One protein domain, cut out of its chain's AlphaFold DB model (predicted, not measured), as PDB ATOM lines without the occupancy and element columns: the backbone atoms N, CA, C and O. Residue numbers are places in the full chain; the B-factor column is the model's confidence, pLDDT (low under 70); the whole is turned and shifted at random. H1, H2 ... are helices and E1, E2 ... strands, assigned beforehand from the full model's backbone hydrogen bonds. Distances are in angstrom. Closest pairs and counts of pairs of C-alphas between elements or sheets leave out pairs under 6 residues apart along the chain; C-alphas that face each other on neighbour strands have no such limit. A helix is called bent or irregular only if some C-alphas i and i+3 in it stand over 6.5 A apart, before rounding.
ATOM      1  N   ILE A   8     -12.850  34.680  56.330       94.25
ATOM      2  CA  ILE A   8     -12.890  34.031  55.024       94.25
ATOM      3  C   ILE A   8     -11.638  34.427  54.233       94.25
ATOM      4  O   ILE A   8     -11.069  35.513  54.424       94.25
ATOM      5  N   ARG A   9     -11.169  33.535  53.363       94.56
ATOM      6  CA  ARG A   9      -9.980  33.772  52.530       94.56
ATOM      7  C   ARG A   9     -10.297  33.460  51.079       94.56
ATOM      8  O   ARG A   9     -10.479  32.295  50.744       94.56
ATOM      9  N   LEU A  10     -10.309  34.478  50.223       94.56
ATOM     10  CA  LEU A  10     -10.439  34.284  48.781       94.56
ATOM     11  C   LEU A  10      -9.060  34.049  48.173       94.56
ATOM     12  O   LEU A  10      -8.154  34.873  48.338       94.56
ATOM     13  N   ARG A  11      -8.900  32.936  47.460       94.19
ATOM     14  CA  ARG A  11      -7.661  32.584  46.765       94.19
ATOM     15  C   ARG A  11      -7.888  32.509  45.264       94.19
ATOM     16  O   ARG A  11      -8.889  31.959  44.820       94.19
ATOM     17  N   LEU A  12      -6.934  33.032  44.501       90.75
ATOM     18  CA  LEU A  12      -6.954  33.033  43.041       90.75
ATOM     19  C   LEU A  12      -5.824  32.140  42.519       90.75
ATOM     20  O   LEU A  12      -4.678  32.252  42.970       90.75
ATOM     21  N   SER A  13      -6.149  31.249  41.587       85.31
ATOM     22  CA  SER A  13      -5.159  30.471  40.835       85.31
ATOM     23  C   SER A  13      -4.681  31.282  39.642       85.31
ATOM     24  O   SER A  13      -5.498  31.794  38.891       85.31
ATOM     25  N   PHE A  14      -3.369  31.367  39.447       79.44
ATOM     26  CA  PHE A  14      -2.773  32.031  38.290       79.44
ATOM     27  C   PHE A  14      -2.031  30.986  37.448       79.44
ATOM     28  O   PHE A  14      -1.357  30.145  38.045       79.44
ATOM     29  N   PRO A  15      -2.105  31.026  36.102       69.94
ATOM     30  CA  PRO A  15      -1.498  30.006  35.237       69.94
ATOM     31  C   PRO A  15      -0.005  29.784  35.505       69.94
ATOM     32  O   PRO A  15       0.473  28.657  35.511       69.94
ATOM     33  N   ASN A  16       0.711  30.865  35.820       69.44
ATOM     34  CA  ASN A  16       2.156  30.849  36.050       69.44
ATOM     35  C   ASN A  16       2.528  30.573  37.519       69.44
ATOM     36  O   ASN A  16       3.675  30.763  37.915       69.44
ATOM     37  N   VAL A  17       1.562  30.186  38.363       73.56
ATOM     38  CA  VAL A  17       1.780  29.958  39.796       73.56
ATOM     39  C   VAL A  17       1.178  28.615  40.215       73.56
ATOM     40  O   VAL A  17      -0.039  28.433  40.303       73.56
ATOM     41  N   ASN A  18       2.049  27.682  40.605       74.19
ATOM     42  CA  ASN A  18       1.662  26.348  41.083       74.19
ATOM     43  C   ASN A  18       0.811  26.367  42.362       74.19
ATOM     44  O   ASN A  18       0.236  25.347  42.739       74.19
ATOM     45  N   GLN A  19       0.623  27.523  42.997       81.50
ATOM     46  CA  GLN A  19      -0.190  27.703  44.195       81.50
ATOM     47  C   GLN A  19      -1.192  28.852  44.029       81.50
ATOM     48  O   GLN A  19      -0.874  29.893  43.461       81.50
ATOM     49  N   ALA A  20      -2.401  28.681  44.569       87.19
ATOM     50  CA  ALA A  20      -3.368  29.770  44.631       87.19
ATOM     51  C   ALA A  20      -2.904  30.849  45.627       87.19
ATOM     52  O   ALA A  20      -2.677  30.570  46.818       87.19
ATOM     53  N   LYS A  21      -2.782  32.091  45.152       89.50
ATOM     54  CA  LYS A  21      -2.393  33.239  45.980       89.50
ATOM     55  C   LYS A  21      -3.603  33.756  46.754       89.50
ATOM     56  O   LYS A  21      -4.722  33.748  46.251       89.50
ATOM     57  N   LEU A  22      -3.371  34.190  47.990       90.31
ATOM     58  CA  LEU A  22      -4.388  34.878  48.783       90.31
ATOM     59  C   LEU A  22      -4.635  36.257  48.163       90.31
ATOM     60  O   LEU A  22      -3.699  37.042  48.068       90.31
ATOM     61  N   ALA A  23      -5.872  36.531  47.756       88.19
ATOM     62  CA  ALA A  23      -6.269  37.832  47.227       88.19
ATOM     63  C   ALA A  23      -6.907  38.697  48.317       88.19
ATOM     64  O   ALA A  23      -6.471  39.820  48.561       88.19
ATOM     65  N   LEU A  24      -7.896  38.142  49.024       89.31
ATOM     66  CA  LEU A  24      -8.642  38.846  50.065       89.31
ATOM     67  C   LEU A  24      -8.701  38.031  51.352       89.31
ATOM     68  O   LEU A  24      -8.871  36.808  51.326       89.31
ATOM     69  N   SER A  25      -8.641  38.729  52.484       91.00
ATOM     70  CA  SER A  25      -9.019  38.184  53.784       91.00
ATOM     71  C   SER A  25     -10.049  39.096  54.438       91.00
ATOM     72  O   SER A  25      -9.756  40.255  54.728       91.00
ATOM     73  N   ILE A  26     -11.251  38.560  54.664       87.44
ATOM     74  CA  ILE A  26     -12.413  39.327  55.129       87.44
ATOM     75  C   ILE A  26     -12.877  38.739  56.465       87.44
ATOM     76  O   ILE A  26     -13.013  37.516  56.560       87.44
ATOM     77  N   PRO A  27     -13.088  39.553  57.511       90.00
ATOM     78  CA  PRO A  27     -13.708  39.079  58.746       90.00
ATOM     79  C   PRO A  27     -15.093  38.482  58.471       90.00
ATOM     80  O   PRO A  27     -15.880  39.077  57.734       90.00
ATOM     81  N   LEU A  28     -15.375  37.303  59.036       88.00
ATOM     82  CA  LEU A  28     -16.613  36.564  58.759       88.00
ATOM     83  C   LEU A  28     -17.859  37.392  59.116       88.00
ATOM     84  O   LEU A  28     -18.820  37.412  58.357       88.00
ATOM     85  N   ASP A  29     -17.803  38.142  60.219       84.94
ATOM     86  CA  ASP A  29     -18.877  39.012  60.720       84.94
ATOM     87  C   ASP A  29     -19.207  40.196  59.797       84.94
ATOM     88  O   ASP A  29     -20.204  40.888  59.997       84.94
ATOM     89  N   LYS A  30     -18.368  40.464  58.790       82.81
ATOM     90  CA  LYS A  30     -18.588  41.541  57.818       82.81
ATOM     91  C   LYS A  30     -19.250  41.062  56.538       82.81
ATOM     92  O   LYS A  30     -19.790  41.895  55.815       82.81
ATOM     93  N   CYS A  31     -19.236  39.766  56.251       85.12
ATOM     94  CA  CYS A  31     -19.741  39.216  54.996       85.12
ATOM     95  C   CYS A  31     -21.211  39.593  54.732       85.12
ATOM     96  O   CYS A  31     -21.533  40.061  53.641       85.12
ATOM     97  N   ASP A  32     -22.056  39.522  55.761       83.38
ATOM     98  CA  ASP A  32     -23.490  39.841  55.670       83.38
ATOM     99  C   ASP A  32     -23.769  41.346  55.508       83.38
ATOM    100  O   ASP A  32     -24.891  41.761  55.229       83.38
ATOM    101  N   THR A  33     -22.747  42.194  55.672       82.94
ATOM    102  CA  THR A  33     -22.870  43.645  55.467       82.94
ATOM    103  C   THR A  33     -22.683  44.060  54.009       82.94
ATOM    104  O   THR A  33     -22.970  45.208  53.671       82.94
ATOM    105  N   PHE A  34     -22.203  43.151  53.150       81.06
ATOM    106  CA  PHE A  34     -21.893  43.448  51.750       81.06
ATOM    107  C   PHE A  34     -22.962  42.956  50.772       81.06
ATOM    108  O   PHE A  34     -23.168  43.587  49.737       81.06
ATOM    109  N   ALA A  35     -23.640  41.851  51.082       85.50
ATOM    110  CA  ALA A  35     -24.678  41.272  50.235       85.50
ATOM    111  C   ALA A  35     -25.619  40.379  51.042       85.50
ATOM    112  O   ALA A  35     -25.231  39.838  52.075       85.50
ATOM    113  N   VAL A  36     -26.830  40.172  50.518       88.56
ATOM    114  CA  VAL A  36     -27.802  39.225  51.094       88.56
ATOM    115  C   VAL A  36     -27.276  37.790  51.025       88.56
ATOM    116  O   VAL A  36     -27.474  37.012  51.952       88.56
ATOM    117  N   ASN A  37     -26.578  37.453  49.937       91.38
ATOM    118  CA  ASN A  37     -25.960  36.150  49.711       91.38
ATOM    119  C   ASN A  37     -24.432  36.314  49.618       91.38
ATOM    120  O   ASN A  37     -23.906  36.580  48.528       91.38
ATOM    121  N   PRO A  38     -23.686  36.166  50.730       92.69
ATOM    122  CA  PRO A  38     -22.257  36.465  50.748       92.69
ATOM    123  C   PRO A  38     -21.416  35.600  49.806       92.69
ATOM    124  O   PRO A  38     -20.411  36.076  49.281       92.69
ATOM    125  N   LEU A  39     -21.819  34.354  49.541       95.12
ATOM    126  CA  LEU A  39     -21.121  33.481  48.590       95.12
ATOM    127  C   LEU A  39     -21.252  33.983  47.147       95.12
ATOM    128  O   LEU A  39     -20.274  33.955  46.398       95.12
ATOM    129  N   LYS A  40     -22.427  34.491  46.750       94.81
ATOM    130  CA  LYS A  40     -22.610  35.129  45.437       94.81
ATOM    131  C   LYS A  40     -21.741  36.375  45.294       94.81
ATOM    132  O   LYS A  40     -21.068  36.557  44.280       94.81
ATOM    133  N   TRP A  41     -21.689  37.198  46.340       92.81
ATOM    134  CA  TRP A  41     -20.817  38.371  46.370       92.81
ATOM    135  C   TRP A  41     -19.337  37.996  46.313       92.81
ATOM    136  O   TRP A  41     -18.580  38.583  45.544       92.81
ATOM    137  N   LEU A  42     -18.924  36.961  47.044       94.31
ATOM    138  CA  LEU A  42     -17.553  36.460  47.012       94.31
ATOM    139  C   LEU A  42     -17.162  35.931  45.621       94.31
ATOM    140  O   LEU A  42     -16.045  36.172  45.161       94.31
ATOM    141  N   ARG A  43     -18.087  35.262  44.920       95.19
ATOM    142  CA  ARG A  43     -17.909  34.853  43.518       95.19
ATOM    143  C   ARG A  43     -17.744  36.063  42.604       95.19
ATOM    144  O   ARG A  43     -16.842  36.075  41.766       95.19
ATOM    145  N   PHE A  44     -18.581  37.086  42.784       92.31
ATOM    146  CA  PHE A  44     -18.470  38.344  42.052       92.31
ATOM    147  C   PHE A  44     -17.118  39.034  42.290       92.31
ATOM    148  O   PHE A  44     -16.493  39.472  41.330       92.31
ATOM    149  N   LEU A  45     -16.612  39.068  43.526       90.50
ATOM    150  CA  LEU A  45     -15.280  39.608  43.821       90.50
ATOM    151  C   LEU A  45     -14.163  38.841  43.110       90.50
ATOM    152  O   LEU A  45     -13.226  39.455  42.605       90.50
ATOM    153  N   GLY A  46     -14.269  37.512  43.042       91.12
ATOM    154  CA  GLY A  46     -13.342  36.687  42.271       91.12
ATOM    155  C   GLY A  46     -13.273  37.128  40.810       91.12
ATOM    156  O   GLY A  46     -12.185  37.377  40.299       91.12
ATOM    157  N   PHE A  47     -14.425  37.340  40.174       90.44
ATOM    158  CA  PHE A  47     -14.498  37.910  38.826       90.44
ATOM    159  C   PHE A  47     -13.954  39.332  38.745       90.44
ATOM    160  O   PHE A  47     -13.200  39.624  37.825       90.44
ATOM    161  N   ALA A  48     -14.316  40.211  39.679       85.25
ATOM    162  CA  ALA A  48     -13.906  41.611  39.638       85.25
ATOM    163  C   ALA A  48     -12.378  41.749  39.698       85.25
ATOM    164  O   ALA A  48     -11.805  42.583  39.006       85.25
ATOM    165  N   ILE A  49     -11.716  40.891  40.481       85.00
ATOM    166  CA  ILE A  49     -10.256  40.867  40.588       85.00
ATOM    167  C   ILE A  49      -9.628  40.138  39.393       85.00
ATOM    168  O   ILE A  49      -8.632  40.599  38.843       85.00
ATOM    169  N   TYR A  50     -10.179  38.989  38.995       86.50
ATOM    170  CA  TYR A  50      -9.564  38.121  37.985       86.50
ATOM    171  C   TYR A  50      -9.854  38.560  36.534       86.50
ATOM    172  O   TYR A  50      -9.113  38.224  35.606       86.50
ATOM    173  N   GLY A  51     -10.944  39.303  36.329       85.06
ATOM    174  CA  GLY A  51     -11.433  39.809  35.043       85.06
ATOM    175  C   GLY A  51     -12.057  38.760  34.119       85.06
ATOM    176  O   GLY A  51     -12.303  39.028  32.940       85.06
ATOM    177  N   ARG A  52     -12.318  37.553  34.631       87.88
ATOM    178  CA  ARG A  52     -13.035  36.485  33.924       87.88
ATOM    179  C   ARG A  52     -14.042  35.807  34.822       87.88
ATOM    180  O   ARG A  52     -13.837  35.698  36.029       87.88
ATOM    181  N   GLU A  53     -15.113  35.327  34.199       92.00
ATOM    182  CA  GLU A  53     -16.117  34.516  34.872       92.00
ATOM    183  C   GLU A  53     -15.500  33.226  35.418       92.00
ATOM    184  O   GLU A  53     -14.449  32.744  34.973       92.00
ATOM    185  N   GLY A  54     -16.154  32.700  36.440       92.50
ATOM    186  CA  GLY A  54     -15.671  31.570  37.204       92.50
ATOM    187  C   GLY A  54     -16.645  31.183  38.297       92.50
ATOM    188  O   GLY A  54     -17.748  31.737  38.412       92.50
ATOM    189  N   HIS A  55     -16.210  30.234  39.106       95.38
ATOM    190  CA  HIS A  55     -16.961  29.687  40.221       95.38
ATOM    191  C   HIS A  55     -16.100  29.589  41.478       95.38
ATOM    192  O   HIS A  55     -14.873  29.681  41.425       95.38
ATOM    193  N   LEU A  56     -16.751  29.437  42.627       96.19
ATOM    194  CA  LEU A  56     -16.081  29.159  43.887       96.19
ATOM    195  C   LEU A  56     -15.941  27.653  44.086       96.19
ATOM    196  O   LEU A  56     -16.815  26.873  43.724       96.19
ATOM    197  N   SER A  57     -14.845  27.260  44.721       95.88
ATOM    198  CA  SER A  57     -14.605  25.895  45.159       95.88
ATOM    199  C   SER A  57     -13.932  25.861  46.529       95.88
ATOM    200  O   SER A  57     -13.317  26.836  46.970       95.88
ATOM    201  N   LEU A  58     -14.030  24.718  47.208       95.31
ATOM    202  CA  LEU A  58     -13.338  24.451  48.474       95.31
ATOM    203  C   LEU A  58     -11.887  23.988  48.271       95.31
ATOM    204  O   LEU A  58     -11.117  23.939  49.229       95.31
ATOM    205  N   SER A  59     -11.489  23.688  47.032       92.75
ATOM    206  CA  SER A  59     -10.124  23.307  46.678       92.75
ATOM    207  C   SER A  59      -9.641  24.032  45.426       92.75
ATOM    208  O   SER A  59     -10.431  24.467  44.589       92.75
ATOM    209  N   LYS A  60      -8.315  24.140  45.287       86.56
ATOM    210  CA  LYS A  60      -7.669  24.599  44.058       86.56
ATOM    211  C   LYS A  60      -8.087  23.643  42.930       86.56
ATOM    212  O   LYS A  60      -7.748  22.470  42.999       86.56
ATOM    213  N   ASP A  61      -8.879  24.128  41.979       85.12
ATOM    214  CA  ASP A  61      -9.417  23.362  40.837       85.12
ATOM    215  C   ASP A  61     -10.505  22.329  41.197       85.12
ATOM    216  O   ASP A  61     -10.737  21.362  40.474       85.12
ATOM    217  N   GLY A  62     -11.195  22.531  42.324       88.31
ATOM    218  CA  GLY A  62     -12.322  21.683  42.708       88.31
ATOM    219  C   GLY A  62     -13.624  21.977  41.951       88.31
ATOM    220  O   GLY A  62     -13.720  22.939  41.177       88.31
ATOM    221  N   PRO A  63     -14.667  21.167  42.209       94.38
ATOM    222  CA  PRO A  63     -15.991  21.386  41.642       94.38
ATOM    223  C   PRO A  63     -16.606  22.695  42.151       94.38
ATOM    224  O   PRO A  63     -16.209  23.214  43.202       94.38
ATOM    225  N   ASP A  64     -17.592  23.194  41.408       95.88
ATOM    226  CA  ASP A  64     -18.418  24.330  41.816       95.88
ATOM    227  C   ASP A  64     -19.158  24.045  43.131       95.88
ATOM    228  O   ASP A  64     -19.560  22.908  43.417       95.88
ATOM    229  N   LEU A  65     -19.341  25.094  43.932       94.25
ATOM    230  CA  LEU A  65     -20.261  25.070  45.057       94.25
ATOM    231  C   LEU A  65     -21.678  24.813  44.544       94.25
ATOM    232  O   LEU A  65     -22.150  25.423  43.589       94.25
ATOM    233  N   ARG A  66     -22.383  23.907  45.220       91.75
ATOM    234  CA  ARG A  66     -23.745  23.519  44.831       91.75
ATOM    235  C   ARG A  66     -24.795  24.566  45.192       91.75
ATOM    236  O   ARG A  66     -25.832  24.618  44.543       91.75
ATOM    237  N   ASP A  67     -24.537  25.359  46.229       94.06
ATOM    238  CA  ASP A  67     -25.480  26.333  46.770       94.06
ATOM    239  C   ASP A  67     -24.756  27.629  47.157       94.06
ATOM    240  O   ASP A  67     -23.897  27.645  48.037       94.06
ATOM    241  N   TYR A  68     -25.117  28.720  46.483       93.94
ATOM    242  CA  TYR A  68     -24.589  30.063  46.736       93.94
ATOM    243  C   TYR A  68     -25.470  30.898  47.681       93.94
ATOM    244  O   TYR A  68     -25.136  32.046  47.969       93.94
ATOM    245  N   THR A  69     -26.594  30.345  48.137       92.81
ATOM    246  CA  THR A  69     -27.481  30.933  49.153       92.81
ATOM    247  C   THR A  69     -27.230  30.372  50.551       92.81
ATOM    248  O   THR A  69     -27.773  30.878  51.531       92.81
ATOM    249  N   ALA A  70     -26.371  29.354  50.657       93.00
ATOM    250  CA  ALA A  70     -25.934  28.804  51.927       93.00
ATOM    251  C   ALA A  70     -25.161  29.841  52.759       93.00
ATOM    252  O   ALA A  70     -24.556  30.782  52.232       93.00
ATOM    253  N   ALA A  71     -25.151  29.634  54.077       91.75
ATOM    254  CA  ALA A  71     -24.359  30.448  54.985       91.75
ATOM    255  C   ALA A  71     -22.866  30.358  54.629       91.75
ATOM    256  O   ALA A  71     -22.343  29.287  54.318       91.75
ATOM    257  N   ILE A  72     -22.178  31.497  54.678       93.88
ATOM    258  CA  ILE A  72     -20.734  31.550  54.459       93.88
ATOM    259  C   ILE A  72     -19.990  31.106  55.723       93.88
ATOM    260  O   ILE A  72     -20.380  31.442  56.840       93.88
ATOM    261  N   GLU A  73     -18.888  30.382  55.552       94.75
ATOM    262  CA  GLU A  73     -18.105  29.826  56.653       94.75
ATOM    263  C   GLU A  73     -16.662  30.348  56.648       94.75
ATOM    264  O   GLU A  73     -16.103  30.737  55.619       94.75
ATOM    265  N   ALA A  74     -16.018  30.359  57.821       94.38
ATOM    266  CA  ALA A  74     -14.650  30.853  57.988       94.38
ATOM    267  C   ALA A  74     -13.591  29.855  57.498       94.38
ATOM    268  O   ALA A  74     -12.842  29.273  58.284       94.38
ATOM    269  N   HIS A  75     -13.486  29.697  56.182       94.50
ATOM    270  CA  HIS A  75     -12.434  28.907  55.550       94.50
ATOM    271  C   HIS A  75     -11.901  29.566  54.267       94.50
ATOM    272  O   HIS A  75     -12.154  30.738  53.969       94.50
ATOM    273  N   SER A  76     -11.056  28.831  53.538       95.31
ATOM    274  CA  SER A  76     -10.551  29.281  52.240       95.31
ATOM    275  C   SER A  76     -11.528  28.897  51.136       95.31
ATOM    276  O   SER A  76     -11.978  27.757  51.087       95.31
ATOM    277  N   TYR A  77     -11.814  29.850  50.258       96.56
ATOM    278  CA  TYR A  77     -12.533  29.655  49.007       96.56
ATOM    279  C   TYR A  77     -11.566  29.925  47.854       96.56
ATOM    280  O   TYR A  77     -10.792  30.886  47.888       96.56
ATOM    281  N   PHE A  78     -11.606  29.077  46.836       95.62
ATOM    282  CA  PHE A  78     -10.789  29.185  45.636       95.62
ATOM    283  C   PHE A  78     -11.674  29.647  44.486       95.62
ATOM    284  O   PHE A  78     -12.691  29.019  44.209       95.62
ATOM    285  N   PHE A  79     -11.297  30.736  43.823       94.56
ATOM    286  CA  PHE A  79     -11.934  31.133  42.575       94.56
ATOM    287  C   PHE A  79     -11.297  30.358  41.423       94.56
ATOM    288  O   PHE A  79     -10.093  30.474  41.175       94.56
ATOM    289  N   VAL A  80     -12.114  29.571  40.735       92.75
ATOM    290  CA  VAL A  80     -11.730  28.801  39.556       92.75
ATOM    291  C   VAL A  80     -12.295  29.526  38.343       92.75
ATOM    292  O   VAL A  80     -13.509  29.614  38.168       92.75
ATOM    293  N   SER A  81     -11.415  30.103  37.525       91.00
ATOM    294  CA  SER A  81     -11.835  30.832  36.329       91.00
ATOM    295  C   SER A  81     -12.091  29.891  35.156       91.00
ATOM    296  O   SER A  81     -11.397  28.894  34.982       91.00
ATOM    297  N   GLN A  82     -13.050  30.254  34.306       89.44
ATOM    298  CA  GLN A  82     -13.341  29.572  33.044       89.44
ATOM    299  C   GLN A  82     -12.361  29.934  31.913       89.44
ATOM    300  O   GLN A  82     -12.485  29.425  30.802       89.44
ATOM    301  N   GLY A  83     -11.395  30.829  32.152       84.94
ATOM    302  CA  GLY A  83     -10.445  31.238  31.122       84.94
ATOM    303  C   GLY A  83      -9.174  31.891  31.653       84.94
ATOM    304  O   GLY A  83      -8.932  31.987  32.857       84.94
ATOM    305  N   ALA A  84      -8.343  32.349  30.716       82.12
ATOM    306  CA  ALA A  84      -7.124  33.083  31.029       82.12
ATOM    307  C   ALA A  84      -7.436  34.408  31.745       82.12
ATOM    308  O   ALA A  84      -8.440  35.061  31.454       82.12
ATOM    309  N   GLN A  85      -6.554  34.794  32.667       78.00
ATOM    310  CA  GLN A  85      -6.666  36.023  33.451       78.00
ATOM    311  C   GLN A  85      -6.808  37.267  32.561       78.00
ATOM    312  O   GLN A  85      -6.125  37.394  31.544       78.00
ATOM    313  N   ARG A  86      -7.652  38.212  32.981       76.06
ATOM    314  CA  ARG A  86      -7.773  39.544  32.371       76.06
ATOM    315  C   ARG A  86      -7.786  40.593  33.477       76.06
ATOM    316  O   ARG A  86      -8.771  41.296  33.670       76.06
ATOM    317  N   LEU A  87      -6.703  40.628  34.244       69.50
ATOM    318  CA  LEU A  87      -6.591  41.517  35.395       69.50
ATOM    319  C   LEU A  87      -6.776  42.966  34.948       69.50
ATOM    320  O   LEU A  87      -6.233  43.376  33.921       69.50
ATOM    321  N   VAL A  88      -7.569  43.715  35.709       61.56
ATOM    322  CA  VAL A  88      -7.706  45.154  35.502       61.56
ATOM    323  C   VAL A  88      -6.381  45.787  35.912       61.56
ATOM    324  O   VAL A  88      -6.017  45.762  37.087       61.56
ATOM    325  N   ASP A  89      -5.639  46.303  34.936       54.81
ATOM    326  CA  ASP A  89      -4.437  47.085  35.192       54.81
ATOM    327  C   ASP A  89      -4.857  48.464  35.715       54.81
ATOM    328  O   ASP A  89      -5.416  49.278  34.982       54.81
ATOM    329  N   ASN A 150     -25.780  40.631  36.966       85.38
ATOM    330  CA  ASN A 150     -24.550  40.183  36.313       85.38
ATOM    331  C   ASN A 150     -24.357  38.672  36.541       85.38
ATOM    332  O   ASN A 150     -25.205  38.027  37.152       85.38
ATOM    333  N   PHE A 151     -23.253  38.101  36.052       86.25
ATOM    334  CA  PHE A 151     -22.997  36.654  36.109       86.25
ATOM    335  C   PHE A 151     -23.019  36.063  37.542       86.25
ATOM    336  O   PHE A 151     -23.233  34.862  37.709       86.25
ATOM    337  N   GLY A 152     -22.761  36.885  38.567       82.56
ATOM    338  CA  GLY A 152     -22.661  36.461  39.965       82.56
ATOM    339  C   GLY A 152     -23.760  37.001  40.882       82.56
ATOM    340  O   GLY A 152     -24.022  36.377  41.906       82.56
ATOM    341  N   LEU A 153     -24.395  38.128  40.542       88.94
ATOM    342  CA  LEU A 153     -25.348  38.832  41.411       88.94
ATOM    343  C   LEU A 153     -26.637  39.201  40.674       88.94
ATOM    344  O   LEU A 153     -26.599  39.766  39.577       88.94
ATOM    345  N   THR A 154     -27.776  38.958  41.319       89.44
ATOM    346  CA  THR A 154     -29.071  39.539  40.944       89.44
ATOM    347  C   THR A 154     -29.288  40.878  41.658       89.44
ATOM    348  O   THR A 154     -28.484  41.298  42.490       89.44
ATOM    349  N   VAL A 155     -30.374  41.580  41.320       86.50
ATOM    350  CA  VAL A 155     -30.743  42.840  41.992       86.50
ATOM    351  C   VAL A 155     -31.040  42.604  43.477       86.50
ATOM    352  O   VAL A 155     -30.602  43.388  44.312       86.50
ATOM    353  N   ASP A 156     -31.692  41.487  43.803       87.94
ATOM    354  CA  ASP A 156     -32.074  41.132  45.178       87.94
ATOM    355  C   ASP A 156     -30.879  40.755  46.065       87.94
ATOM    356  O   ASP A 156     -30.999  40.702  47.288       87.94
ATOM    357  N   ASP A 157     -29.713  40.498  45.464       85.62
ATOM    358  CA  ASP A 157     -28.490  40.190  46.204       85.62
ATOM    359  C   ASP A 157     -27.800  41.456  46.754       85.62
ATOM    360  O   ASP A 157     -26.942  41.352  47.638       85.62
ATOM    361  N   VAL A 158     -28.168  42.649  46.262       84.62
ATOM    362  CA  VAL A 158     -27.602  43.940  46.684       84.62
ATOM    363  C   VAL A 158     -28.425  44.527  47.827       84.62
ATOM    364  O   VAL A 158     -29.628  44.749  47.701       84.62
ATOM    365  N   LEU A 159     -27.763  44.831  48.946       81.50
ATOM    366  CA  LEU A 159     -28.424  45.427  50.103       81.50
ATOM    367  C   LEU A 159     -28.967  46.826  49.776       81.50
ATOM    368  O   LEU A 159     -28.243  47.716  49.333       81.50
ATOM    369  N   THR A 160     -30.245  47.034  50.067       73.94
ATOM    370  CA  THR A 160     -30.900  48.344  50.028       73.94
ATOM    371  C   THR A 160     -30.550  49.168  51.269       73.94
ATOM    372  O   THR A 160     -30.260  48.629  52.338       73.94
ATOM    373  N   ILE A 161     -30.653  50.498  51.167       66.50
ATOM    374  CA  ILE A 161     -30.361  51.430  52.275       66.50
ATOM    375  C   ILE A 161     -31.171  51.080  53.538       66.50
ATOM    376  O   ILE A 161     -30.639  51.142  54.649       66.50
ATOM    377  N   HIS A 162     -32.427  50.649  53.383       59.12
ATOM    378  CA  HIS A 162     -33.262  50.200  54.500       59.12
ATOM    379  C   HIS A 162     -32.709  48.947  55.192       59.12
ATOM    380  O   HIS A 162     -32.710  48.881  56.421       59.12
ATOM    381  N   GLN A 163     -32.189  47.980  54.432       63.47
ATOM    382  CA  GLN A 163     -31.568  46.774  54.986       63.47
ATOM    383  C   GLN A 163     -30.257  47.115  55.707       63.47
ATOM    384  O   GLN A 163     -30.033  46.667  56.831       63.47
ATOM    385  N   THR A 164     -29.425  47.991  55.132       59.09
ATOM    386  CA  THR A 164     -28.161  48.416  55.755       59.09
ATOM    387  C   THR A 164     -28.379  49.150  57.084       59.09
ATOM    388  O   THR A 164     -27.582  49.003  58.010       59.09
ATOM    389  N   GLN A 165     -29.455  49.931  57.215       55.75
ATOM    390  CA  GLN A 165     -29.782  50.639  58.458       55.75
ATOM    391  C   GLN A 165     -30.208  49.698  59.591       55.75
ATOM    392  O   GLN A 165     -29.892  49.972  60.748       55.75
ATOM    393  N   GLN A 166     -30.858  48.571  59.280       55.81
ATOM    394  CA  GLN A 166     -31.167  47.560  60.295       55.81
ATOM    395  C   GLN A 166     -29.911  46.816  60.772       55.81
ATOM    396  O   GLN A 166     -29.789  46.523  61.961       55.81
ATOM    397  N   ILE A 167     -28.941  46.599  59.877       57.41
ATOM    398  CA  ILE A 167     -27.651  45.964  60.192       57.41
ATOM    399  C   ILE A 167     -26.752  46.897  61.037       57.41
ATOM    400  O   ILE A 167     -26.009  46.444  61.905       57.41
ATOM    401  N   LYS A 168     -26.854  48.224  60.853       49.53
ATOM    402  CA  LYS A 168     -26.038  49.256  61.535       49.53
ATOM    403  C   LYS A 168     -26.448  49.599  62.978       49.53
ATOM    404  O   LYS A 168     -25.960  50.585  63.525       49.53
ATOM    405  N   LYS A 169     -27.292  48.805  63.647       49.38
ATOM    406  CA  LYS A 169     -27.621  49.031  65.073       49.38
ATOM    407  C   LYS A 169     -26.459  48.715  66.039       49.38
ATOM    408  O   LYS A 169     -26.587  48.950  67.237       49.38
ATOM    409  N   ALA A 170     -25.333  48.214  65.524       44.28
ATOM    410  CA  ALA A 170     -24.070  48.041  66.241       44.28
ATOM    411  C   ALA A 170     -23.088  49.197  65.930       44.28
ATOM    412  O   ALA A 170     -23.098  49.715  64.811       44.28
ATOM    413  N   PRO A 171     -22.236  49.613  66.893       38.03
ATOM    414  CA  PRO A 171     -21.326  50.749  66.729       38.03
ATOM    415  C   PRO A 171     -20.379  50.564  65.528       38.03
ATOM    416  O   PRO A 171     -20.069  49.427  65.161       38.03
ATOM    417  N   PRO A 172     -19.901  51.662  64.909       41.25
ATOM    418  CA  PRO A 172     -19.098  51.609  63.693       41.25
ATOM    419  C   PRO A 172     -17.731  50.974  63.975       41.25
ATOM    420  O   PRO A 172     -16.768  51.643  64.333       41.25
ATOM    421  N   ALA A 173     -17.638  49.659  63.804       42.59
ATOM    422  CA  ALA A 173     -16.364  48.969  63.703       42.59
ATOM    423  C   ALA A 173     -15.807  49.204  62.294       42.59
ATOM    424  O   ALA A 173     -16.454  48.845  61.306       42.59
ATOM    425  N   ALA A 174     -14.624  49.813  62.219       40.75
ATOM    426  CA  ALA A 174     -13.903  50.070  60.981       40.75
ATOM    427  C   ALA A 174     -13.872  48.821  60.077       40.75
ATOM    428  O   ALA A 174     -13.517  47.720  60.511       40.75
ATOM    429  N   LEU A 175     -14.280  48.993  58.817       44.53
ATOM    430  CA  LEU A 175     -14.258  47.966  57.776       44.53
ATOM    431  C   LEU A 175     -12.805  47.710  57.351       44.53
ATOM    432  O   LEU A 175     -12.348  48.195  56.325       44.53
ATOM    433  N   HIS A 176     -12.049  46.956  58.148       41.69
ATOM    434  CA  HIS A 176     -10.705  46.526  57.763       41.69
ATOM    435  C   HIS A 176     -10.789  45.265  56.892       41.69
ATOM    436  O   HIS A 176     -10.564  44.149  57.360       41.69
ATOM    437  N   CYS A 177     -11.130  45.440  55.613       38.72
ATOM    438  CA  CYS A 177     -10.818  44.442  54.592       38.72
ATOM    439  C   CYS A 177      -9.359  44.643  54.171       38.72
ATOM    440  O   CYS A 177      -8.950  45.766  53.884       38.72
ATOM    441  N   THR A 178      -8.552  43.582  54.164       43.47
ATOM    442  CA  THR A 178      -7.158  43.676  53.710       43.47
ATOM    443  C   THR A 178      -7.041  43.018  52.345       43.47
ATOM    444  O   THR A 178      -7.142  41.793  52.227       43.47
ATOM    445  N   ILE A 179      -6.812  43.836  51.318       44.50
ATOM    446  CA  ILE A 179      -6.333  43.355  50.024       44.50
ATOM    447  C   ILE A 179      -4.876  42.951  50.229       44.50
ATOM    448  O   ILE A 179      -4.051  43.757  50.658       44.50
ATOM    449  N   SER A 180      -4.555  41.685  49.981       40.28
ATOM    450  CA  SER A 180      -3.154  41.267  49.944       40.28
ATOM    451  C   SER A 180      -2.574  41.735  48.615       40.28
ATOM    452  O   SER A 180      -3.158  41.453  47.572       40.28
TER     453      SER A 180
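AT A GLANCE: This is residues 8 to 89 and 150 to 180 of the 188 residues of an uncharacterized protein of Laccaria amethystina LaAM-08-1 (UniProt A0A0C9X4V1). A small, strongly twisted sheet of four strands has one helix, H2, packed slantwise over one of its faces, with no named helix on the other face. H1 and then H3 lie towards one end of the long axis, H3 clear of the sheet, and the last stretch, residues 168 to 180, folds back from H3 to the edge strand E2. The printed part has 113 residues with three named helices and four named strands, in the order E1 E2 H1 H2 E3 E4 H3; the mixed sheet runs E2 E1 E4 E3. The class is mixed, helices and strands, although under half of the residues are in named elements. The whole is compact, with a radius of gyration of the C-alphas of 14.4 A, yet elongated in outline, with spans of 45 by 28 by 26 A.

IN THESE COORDINATES: E1 is residues 8 to 12, 13.4 A long from C-alpha 8 at (-12.890, 34.031, 55.024). After a short link, E2 is residues 21 to 27, 18.0 A. H1, residues 28 to 33, follows directly and is 10.0 A long; it is irregular, but only just, with C-alphas 29 and 32 at 6.9 A. H2, the longest helix, is residues 38 to 50, 18.1 A, from C-alpha 38 at (-22.257, 36.465, 50.748). E3 is residues 54 to 57, 9.8 A, and E4 is residues 76 to 81, 16.0 A. H3 is residues 161 to 167, 10.0 A, and ends with C-alpha 167 at (-27.651, 45.964, 60.192).

HOW THE PARTS SIT: E1 and E2 are a hairpin, antiparallel at 160 degrees, with N 8 and O 26 at 2.8 A and N 10 and O 24 at 3.0 A. On its other side E1 is parallel to E4 at 30 degrees, with N 11 and O 77 at 2.8 A. E3 and E4 are a second hairpin, antiparallel at 151 degrees, with N 55 and O 80 at 2.9 A. E2 and E3 are the edge strands. H2 is on the sheet in two layers, a helix on one face of a sheet, at a height of 7.7 A over the sheet. It is over E4 and, only just, over E1, where 3 of its C-alphas fall; on the local plane it runs slantwise to the strands, at 47 degrees to E4. The closest C-alphas of H2 and E4 are those of Gly 46 and Phe 79, 5.7 A apart. E2, H1 with H2, and E3 form a split strand-helix-strand unit, two strands running the same way with E1 and E4 between them, and its crossover is right-handed. H1 only grazes the sheet, with residues 28 to 31. H1 and H2 are close but not clearly touching, Cys 31 and Pro 38 having the closest C-alphas at 5.7 A, and are about perpendicular at 89 degrees. H1 and H3 are also close but not clearly touching, with the closest C-alphas, Thr 33 and Ile 167, at 7.1 A; they run opposite ways at a shallow tilt of 30 degrees. H3 is not on the sheet, and H2 and H3 are apart. Every O i to N i+4 pair is within hydrogen-bond range in H2 and H3; in H1 0 of 2 are, beside 2 of 3 O i to N i+3 pairs. Residues 178 to 179 pair antiparallel with residues 24 to 25 of E2.

THE WHOLE: The two C-alphas farthest apart are those of Asn 16 and Lys 169, at 45.4 A. Residues 90 to 149 are not printed, and C-alphas 89 and 150 are 21.3 A apart across this cut, which lies in the link from E4 to H3. Of the links printed whole, E3 to E4 is long, with 18 residues. The mean pLDDT of the printed part is 80.9; residues 15 to 16, 87 to 89 and 161 to 180 are under 70.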